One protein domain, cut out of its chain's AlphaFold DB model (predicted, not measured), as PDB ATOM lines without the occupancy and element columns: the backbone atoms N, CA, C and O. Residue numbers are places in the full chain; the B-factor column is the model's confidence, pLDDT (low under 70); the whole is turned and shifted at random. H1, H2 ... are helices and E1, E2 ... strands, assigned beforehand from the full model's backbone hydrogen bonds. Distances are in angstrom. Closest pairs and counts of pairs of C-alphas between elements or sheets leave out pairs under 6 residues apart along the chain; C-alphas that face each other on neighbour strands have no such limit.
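What this domain is: This is residues 151 to 215 of the 215 residues of the protein "Ion_trans_2 domain-containing protein" of Photobacterium kishitanii (UniProt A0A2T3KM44). A small three-stranded parallel sheet has helix H1 over one face, and the longest helix, H3, lies side by side with H1 rather than over the sheet. H2 stands near the strands' last residues, at a corner with H3, and residues 208 to 215 fold back after E3. The printed part has 65 residues, in the order E1 H1 E2 H2 H3 E3, mixed in class; the sheet's order is E1 E2 E3. It is compact, with a radius of gyration of the C-alphas of 10.7 A and spans of 28 by 21 by 20 A.

How they stand to each other: Begin at inner strand E2, residues 172 to 175. Beside it is E1, residues 151 to 153, parallel at 29 degrees, with N 153 and O 174 3.4 A apart. E3, residues 205 to 207, is parallel to E2 at 27 degrees, with N 175 and O 206 2.8 A apart. H1, residues 156 to 164, is on the sheet at a height of 9.7 A, over E2 and only just over E1, with 3 C-alphas there. E1, H1, E2 form a strand-helix-strand unit, two parallel neighbour strands with a helix between, its crossover right-handed; E2, H2 (residues 179 to 185), H3 (residues 187 to 199), E3 form another, also right-handed. H3 touches H1 with residues 193 to 197 alone, closest at the C-alphas of Val 163 and Ala 197, 5.9 A, at a shallow tilt of 24 degrees, the same way. H2 and H3 only just touch, with 3 pairs of C-alphas within 8 A, only at the corner, closest at the C-alphas of Ile 182 and Trp 190, 6.9 A. In H1, H2 and H3 every O i to N i+4 pair is within hydrogen-bond range.

Where its parts are: Find C-alpha 151 at (256.299, 196.518, 235.666), where E1 begins its 6.1 A. H1 covers 12.7 A, E2 9.8 A and H2 10.4 A. From C-alpha 187 at (261.564, 173.460, 237.915), H3 runs 18.8 A. E3, 6.8 A long, ends at C-alpha 207, (259.916, 186.786, 229.261).

The domain as a whole: The C-alphas farthest apart, of Lys 170 and Cys 184, are 28.9 A apart. The printed part has no cut, and no link is long. Look for pLDDT under 70 at residues 169 to 172, 181 to 182, 203 and 209 to 215.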
ATOM      1  N   ILE A 151     255.291 196.502 234.608       71.62
ATOM      2  CA  ILE A 151     256.299 196.518 235.666       71.62
ATOM      3  C   ILE A 151     257.449 195.653 235.168       71.62
ATOM      4  O   ILE A 151     257.250 194.462 234.943       71.62
ATOM      5  N   ASN A 152     258.617 196.266 234.982       74.56
ATOM      6  CA  ASN A 152     259.846 195.545 234.670       74.56
ATOM      7  C   ASN A 152     260.346 194.866 235.942       74.56
ATOM      8  O   ASN A 152     260.566 195.525 236.963       74.56
ATOM      9  N   ILE A 153     260.501 193.548 235.884       79.75
ATOM     10  CA  ILE A 153     260.932 192.735 237.019       79.75
ATOM     11  C   ILE A 153     262.313 192.170 236.700       79.75
ATOM     12  O   ILE A 153     262.470 191.415 235.742       79.75
ATOM     13  N   SER A 154     263.304 192.538 237.513       79.75
ATOM     14  CA  SER A 154     264.713 192.163 237.331       79.75
ATOM     15  C   SER A 154     265.154 190.945 238.151       79.75
ATOM     16  O   SER A 154     266.271 190.475 237.969       79.75
ATOM     17  N   SER A 155     264.313 190.431 239.059       82.69
ATOM     18  CA  SER A 155     264.644 189.263 239.887       82.69
ATOM     19  C   SER A 155     263.451 188.328 240.110       82.69
ATOM     20  O   SER A 155     262.302 188.771 240.197       82.69
ATOM     21  N   VAL A 156     263.730 187.031 240.268       81.12
ATOM     22  CA  VAL A 156     262.722 185.986 240.529       81.12
ATOM     23  C   VAL A 156     262.001 186.205 241.869       81.12
ATOM     24  O   VAL A 156     260.797 185.971 241.973       81.12
ATOM     25  N   ALA A 157     262.703 186.717 242.887       83.25
ATOM     26  CA  ALA A 157     262.108 187.033 244.188       83.25
ATOM     27  C   ALA A 157     261.040 188.134 244.068       83.25
ATOM     28  O   ALA A 157     259.919 187.972 244.551       83.25
ATOM     29  N   SER A 158     261.346 189.204 243.326       84.31
ATOM     30  CA  SER A 158     260.395 190.288 243.054       84.31
ATOM     31  C   SER A 158     259.196 189.822 242.225       84.31
ATOM     32  O   SER A 158     258.092 190.325 242.423       84.31
ATOM     33  N   LEU A 159     259.380 188.843 241.326       85.00
ATOM     34  CA  LEU A 159     258.279 188.261 240.552       85.00
ATOM     35  C   LEU A 159     257.259 187.576 241.462       85.00
ATOM     36  O   LEU A 159     256.062 187.820 241.325       85.00
ATOM     37  N   ARG A 160     257.721 186.762 242.415       86.75
ATOM     38  CA  ARG A 160     256.840 186.080 243.372       86.75
ATOM     39  C   ARG A 160     256.068 187.075 244.244       86.75
ATOM     40  O   ARG A 160     254.861 186.914 244.421       86.75
ATOM     41  N   ASP A 161     256.731 188.117 244.737       87.94
ATOM     42  CA  ASP A 161     256.085 189.149 245.559       87.94
ATOM     43  C   ASP A 161     255.024 189.930 244.774       87.94
ATOM     44  O   ASP A 161     253.942 190.223 245.288       87.94
ATOM     45  N   ILE A 162     255.299 190.219 243.499       86.12
ATOM     46  CA  ILE A 162     254.346 190.886 242.615       86.12
ATOM     47  C   ILE A 162     253.171 189.965 242.296       86.12
ATOM     48  O   ILE A 162     252.043 190.425 242.397       86.12
ATOM     49  N   VAL A 163     253.388 188.685 241.978       86.75
ATOM     50  CA  VAL A 163     252.305 187.718 241.698       86.75
ATOM     51  C   VAL A 163     251.337 187.603 242.881       86.75
ATOM     52  O   VAL A 163     250.125 187.593 242.670       86.75
ATOM     53  N   ARG A 164     251.855 187.618 244.115       87.94
ATOM     54  CA  ARG A 164     251.061 187.583 245.358       87.94
ATOM     55  C   ARG A 164     250.341 188.890 245.687       87.94
ATOM     56  O   ARG A 164     249.458 188.904 246.543       87.94
ATOM     57  N   SER A 165     250.718 189.997 245.053       84.06
ATOM     58  CA  SER A 165     250.064 191.282 245.280       84.06
ATOM     59  C   SER A 165     248.654 191.274 244.680       84.06
ATOM     60  O   SER A 165     248.491 190.886 243.527       84.06
ATOM     61  N   PRO A 166     247.627 191.807 245.368       79.88
ATOM     62  CA  PRO A 166     246.262 191.890 244.829       79.88
ATOM     63  C   PRO A 166     246.161 192.732 243.542       79.88
ATOM     64  O   PRO A 166     245.158 192.680 242.824       79.88
ATOM     65  N   VAL A 167     247.200 193.514 243.233       76.94
ATOM     66  CA  VAL A 167     247.298 194.348 242.030       76.94
ATOM     67  C   VAL A 167     247.679 193.524 240.784       76.94
ATOM     68  O   VAL A 167     247.375 193.942 239.665       76.94
ATOM     69  N   SER A 168     248.271 192.334 240.955       73.88
ATOM     70  CA  SER A 168     248.762 191.472 239.865       73.88
ATOM     71  C   SER A 168     247.655 190.978 238.936       73.88
ATOM     72  O   SER A 168     247.843 190.933 237.723       73.88
ATOM     73  N   SER A 169     246.460 190.748 239.487       69.75
ATOM     74  CA  SER A 169     245.239 190.368 238.759       69.75
ATOM     75  C   SER A 169     244.823 191.348 237.648       69.75
ATOM     76  O   SER A 169     243.951 191.049 236.830       69.75
ATOM     77  N   LYS A 170     245.405 192.555 237.616       68.62
ATOM     78  CA  LYS A 170     245.075 193.620 236.656       68.62
ATOM     79  C   LYS A 170     246.242 194.033 235.760       68.62
ATOM     80  O   LYS A 170     246.050 194.934 234.943       68.62
ATOM     81  N   MET A 171     247.416 193.420 235.896       68.25
ATOM     82  CA  MET A 171     248.645 193.862 235.230       68.25
ATOM     83  C   MET A 171     249.231 192.779 234.323       68.25
ATOM     84  O   MET A 171     249.106 191.586 234.590       68.25
ATOM     85  N   ALA A 172     249.872 193.208 233.236       68.06
ATOM     86  CA  ALA A 172     250.699 192.337 232.412       68.06
ATOM     87  C   ALA A 172     252.133 192.407 232.947       68.06
ATOM     88  O   ALA A 172     252.724 193.487 232.999       68.06
ATOM     89  N   LEU A 173     252.678 191.265 233.369       73.81
ATOM     90  CA  LEU A 173     254.032 191.196 233.909       73.81
ATOM     91  C   LEU A 173     255.012 190.915 232.769       73.81
ATOM     92  O   LEU A 173     254.887 189.907 232.067       73.81
ATOM     93  N   VAL A 174     255.976 191.816 232.585       74.62
ATOM     94  CA  VAL A 174     257.071 191.662 231.624       74.62
ATOM     95  C   VAL A 174     258.349 191.465 232.430       74.62
ATOM     96  O   VAL A 174     258.760 192.335 233.196       74.62
ATOM     97  N   CYS A 175     258.930 190.279 232.316       76.25
ATOM     98  CA  CYS A 175     260.135 189.886 233.031       76.25
ATOM     99  C   CYS A 175     261.348 190.096 232.120       76.25
ATOM    100  O   CYS A 175     261.358 189.617 230.984       76.25
ATOM    101  N   ASP A 176     262.369 190.791 232.623       74.94
ATOM    102  CA  ASP A 176     263.555 191.153 231.833       74.94
ATOM    103  C   ASP A 176     264.604 190.028 231.744       74.94
ATOM    104  O   ASP A 176     265.586 190.163 231.015       74.94
ATOM    105  N   PHE A 177     264.399 188.916 232.452       75.62
ATOM    106  CA  PHE A 177     265.297 187.757 232.494       75.62
ATOM    107  C   PHE A 177     264.799 186.593 231.619       75.62
ATOM    108  O   PHE A 177     263.615 186.531 231.263       75.62
ATOM    109  N   LEU A 178     265.711 185.686 231.248       73.75
ATOM    110  CA  LEU A 178     265.419 184.545 230.376       73.75
ATOM    111  C   LEU A 178     264.651 183.463 231.146       73.75
ATOM    112  O   LEU A 178     264.894 183.217 232.326       73.75
ATOM    113  N   LEU A 179     263.726 182.783 230.462       72.31
ATOM    114  CA  LEU A 179     262.958 181.679 231.052       72.31
ATOM    115  C   LEU A 179     263.875 180.527 231.507       72.31
ATOM    116  O   LEU A 179     263.605 179.882 232.521       72.31
ATOM    117  N   ASP A 180     264.973 180.309 230.778       72.88
ATOM    118  CA  ASP A 180     265.965 179.271 231.068       72.88
ATOM    119  C   ASP A 180     266.636 179.469 232.433       72.88
ATOM    120  O   ASP A 180     266.921 178.483 233.110       72.88
ATOM    121  N   ASP A 181     266.795 180.716 232.891       69.25
ATOM    122  CA  ASP A 181     267.391 181.017 234.197       69.25
ATOM    123  C   ASP A 181     266.520 180.470 235.345       69.25
ATOM    124  O   ASP A 181     267.029 179.901 236.309       69.25
ATOM    125  N   ILE A 182     265.190 180.542 235.211       67.75
ATOM    126  CA  ILE A 182     264.245 180.020 236.216       67.75
ATOM    127  C   ILE A 182     264.224 178.491 236.210       67.75
ATOM    128  O   ILE A 182     264.212 177.859 237.269       67.75
ATOM    129  N   TYR A 183     264.186 177.888 235.016       71.56
ATOM    130  CA  TYR A 183     264.158 176.429 234.883       71.56
ATOM    131  C   TYR A 183     265.446 175.787 235.396       71.56
ATOM    132  O   TYR A 183     265.378 174.711 235.992       71.56
ATOM    133  N   CYS A 184     266.594 176.440 235.192       70.25
ATOM    134  CA  CYS A 184     267.879 175.967 235.695       70.25
ATOM    135  C   CYS A 184     267.977 176.049 237.221       70.25
ATOM    136  O   CYS A 184     268.586 175.170 237.828       70.25
ATOM    137  N   GLU A 185     267.380 177.068 237.849       70.69
ATOM    138  CA  GLU A 185     267.389 177.187 239.308       70.69
ATOM    139  C   GLU A 185     266.472 176.161 239.982       70.69
ATOM    140  O   GLU A 185     266.908 175.491 240.921       70.69
ATOM    141  N   ASN A 186     265.208 176.038 239.548       78.81
ATOM    142  CA  ASN A 186     264.262 175.096 240.153       78.81
ATOM    143  C   ASN A 186     262.961 174.923 239.331       78.81
ATOM    144  O   ASN A 186     262.072 175.778 239.360       78.81
ATOM    145  N   ALA A 187     262.786 173.776 238.667       81.50
ATOM    146  CA  ALA A 187     261.564 173.460 237.915       81.50
ATOM    147  C   ALA A 187     260.287 173.449 238.790       81.50
ATOM    148  O   ALA A 187     259.217 173.871 238.335       81.50
ATOM    149  N   ASP A 188     260.395 173.040 240.059       85.19
ATOM    150  CA  ASP A 188     259.259 173.014 240.987       85.19
ATOM    151  C   ASP A 188     258.793 174.435 241.319       85.19
ATOM    152  O   ASP A 188     257.593 174.700 241.433       85.19
ATOM    153  N   LEU A 189     259.731 175.383 241.391       82.44
ATOM    154  CA  LEU A 189     259.438 176.789 241.654       82.44
ATOM    155  C   LEU A 189     258.608 177.412 240.529       82.44
ATOM    156  O   LEU A 189     257.668 178.153 240.817       82.44
ATOM    157  N   TRP A 190     258.898 177.075 239.268       82.12
ATOM    158  CA  TRP A 190     258.102 177.532 238.128       82.12
ATOM    159  C   TRP A 190     256.678 176.975 238.162       82.12
ATOM    160  O   TRP A 190     255.717 177.719 237.963       82.12
ATOM    161  N   SER A 191     256.521 175.684 238.463       83.81
ATOM    162  CA  SER A 191     255.195 175.065 238.567       83.81
ATOM    163  C   SER A 191     254.348 175.694 239.683       83.81
ATOM    164  O   SER A 191     253.174 176.006 239.467       83.81
ATOM    165  N   SER A 192     254.967 175.977 240.836       87.75
ATOM    166  CA  SER A 192     254.336 176.667 241.963       87.75
ATOM    167  C   SER A 192     253.952 178.100 241.599       87.75
ATOM    168  O   SER A 192     252.825 178.507 241.868       87.75
ATOM    169  N   LEU A 193     254.838 178.842 240.928       84.81
ATOM    170  CA  LEU A 193     254.562 180.210 240.487       84.81
ATOM    171  C   LEU A 193     253.433 180.253 239.449       84.81
ATOM    172  O   LEU A 193     252.572 181.125 239.513       84.81
ATOM    173  N   LYS A 194     253.402 179.298 238.514       84.81
ATOM    174  CA  LYS A 194     252.325 179.150 237.529       84.81
ATOM    175  C   LYS A 194     250.977 178.917 238.210       84.81
ATOM    176  O   LYS A 194     250.004 179.574 237.852       84.81
ATOM    177  N   HIS A 195     250.923 178.020 239.190       87.38
ATOM    178  CA  HIS A 195     249.703 177.771 239.958       87.38
ATOM    179  C   HIS A 195     249.245 179.030 240.707       87.38
ATOM    180  O   HIS A 195     248.094 179.441 240.587       87.38
ATOM    181  N   GLU A 196     250.172 179.691 241.402       88.00
ATOM    182  CA  GLU A 196     249.912 180.900 242.187       88.00
ATOM    183  C   GLU A 196     249.468 182.072 241.287       88.00
ATOM    184  O   GLU A 196     248.583 182.844 241.648       88.00
ATOM    185  N   ALA A 197     250.012 182.179 240.075       83.00
ATOM    186  CA  ALA A 197     249.606 183.168 239.081       83.00
ATOM    187  C   ALA A 197     248.181 182.920 238.551       83.00
ATOM    188  O   ALA A 197     247.415 183.874 238.408       83.00
ATOM    189  N   VAL A 198     247.796 181.661 238.314       83.94
ATOM    190  CA  VAL A 198     246.429 181.293 237.902       83.94
ATOM    191  C   VAL A 198     245.427 181.563 239.027       83.94
ATOM    192  O   VAL A 198     244.383 182.167 238.776       83.94
ATOM    193  N   GLU A 199     245.751 181.192 240.268       87.56
ATOM    194  CA  GLU A 199     244.896 181.451 241.438       87.56
ATOM    195  C   GLU A 199     244.681 182.949 241.686       87.56
ATOM    196  O   GLU A 199     243.573 183.368 242.021       87.56
ATOM    197  N   ASN A 200     245.711 183.768 241.463       83.25
ATOM    198  CA  ASN A 200     245.632 185.223 241.612       83.25
ATOM    199  C   ASN A 200     245.115 185.950 240.352       83.25
ATOM    200  O   ASN A 200     245.019 187.178 240.343       83.25
ATOM    201  N   GLY A 201     244.739 185.223 239.292       75.50
ATOM    202  CA  GLY A 201     244.135 185.795 238.086       75.50
ATOM    203  C   GLY A 201     245.099 186.602 237.208       75.50
ATOM    204  O   GLY A 201     244.678 187.562 236.561       75.50
ATOM    205  N   VAL A 202     246.386 186.251 237.188       78.56
ATOM    206  CA  VAL A 202     247.394 186.856 236.307       78.56
ATOM    207  C   VAL A 202     247.227 186.298 234.891       78.56
ATOM    208  O   VAL A 202     247.407 185.108 234.651       78.56
ATOM    209  N   TYR A 203     246.888 187.165 233.935       68.19
ATOM    210  CA  TYR A 203     246.482 186.749 232.583       68.19
ATOM    211  C   TYR A 203     247.641 186.422 231.629       68.19
ATOM    212  O   TYR A 203     247.439 185.721 230.639       68.19
ATOM    213  N   SER A 204     248.838 186.968 231.860       76.44
ATOM    214  CA  SER A 204     249.996 186.737 230.989       76.44
ATOM    215  C   SER A 204     251.305 187.104 231.681       76.44
ATOM    216  O   SER A 204     251.397 188.189 232.264       76.44
ATOM    217  N   ILE A 205     252.326 186.257 231.529       76.81
ATOM    218  CA  ILE A 205     253.709 186.553 231.918       76.81
ATOM    219  C   ILE A 205     254.573 186.420 230.661       76.81
ATOM    220  O   ILE A 205     254.612 185.362 230.032       76.81
ATOM    221  N   SER A 206     255.240 187.502 230.267       77.81
ATOM    222  CA  SER A 206     256.149 187.504 229.116       77.81
ATOM    223  C   SER A 206     257.593 187.585 229.591       77.81
ATOM    224  O   SER A 206     257.898 188.394 230.462       77.81
ATOM    225  N   PHE A 207     258.476 186.791 228.987       79.75
ATOM    226  CA  PHE A 207     259.916 186.786 229.261       79.75
ATOM    227  C   PHE A 207     260.677 187.353 228.068       79.75
ATOM    228  O   PHE A 207     260.271 187.160 226.917       79.75
ATOM    229  N   ASN A 208     261.778 188.049 228.331       71.75
ATOM    230  CA  ASN A 208     262.632 188.592 227.284       71.75
ATOM    231  C   ASN A 208     263.321 187.437 226.530       71.75
ATOM    232  O   ASN A 208     264.004 186.625 227.143       71.75
ATOM    233  N   GLY A 209     263.116 187.330 225.211       67.31
ATOM    234  CA  GLY A 209     263.743 186.296 224.368       67.31
ATOM    235  C   GLY A 209     262.915 185.032 224.078       67.31
ATOM    236  O   GLY A 209     263.408 184.155 223.372       67.31
ATOM    237  N   GLY A 210     261.661 184.936 224.539       55.81
ATOM    238  CA  GLY A 210     260.779 183.786 224.279       55.81
ATOM    239  C   GLY A 210     259.369 184.169 223.815       55.81
ATOM    240  O   GLY A 210     258.885 185.268 224.083       55.81
ATOM    241  N   VAL A 211     258.690 183.252 223.112       48.56
ATOM    242  CA  VAL A 211     257.265 183.384 222.754       48.56
ATOM    243  C   VAL A 211     256.460 183.442 224.055       48.56
ATOM    244  O   VAL A 211     256.506 182.499 224.841       48.56
ATOM    245  N   GLY A 212     255.772 184.560 224.308       50.50
ATOM    246  CA  GLY A 212     255.059 184.800 225.565       50.50
ATOM    247  C   GLY A 212     254.134 183.642 225.944       50.50
ATOM    248  O   GLY A 212     253.313 183.200 225.137       50.50
ATOM    249  N   VAL A 213     254.266 183.153 227.177       53.81
ATOM    250  CA  VAL A 213     253.409 182.092 227.708       53.81
ATOM    251  C   VAL A 213     252.148 182.753 228.257       53.81
ATOM    252  O   VAL A 213     252.165 183.414 229.296       53.81
ATOM    253  N   VAL A 214     251.042 182.597 227.534       53.19
ATOM    254  CA  VAL A 214     249.711 182.846 228.099       53.19
ATOM    255  C   VAL A 214     249.430 181.686 229.055       53.19
ATOM    256  O   VAL A 214     249.506 180.528 228.636       53.19
ATOM    257  N   LEU A 215     249.234 182.001 230.337       55.12
ATOM    258  CA  LEU A 215     249.023 181.022 231.407       55.12
ATOM    259  C   LEU A 215     247.685 180.291 231.279       55.12
ATOM    260  O   LEU A 215     246.692 180.940 230.878       55.12
TER     261      LEU A 215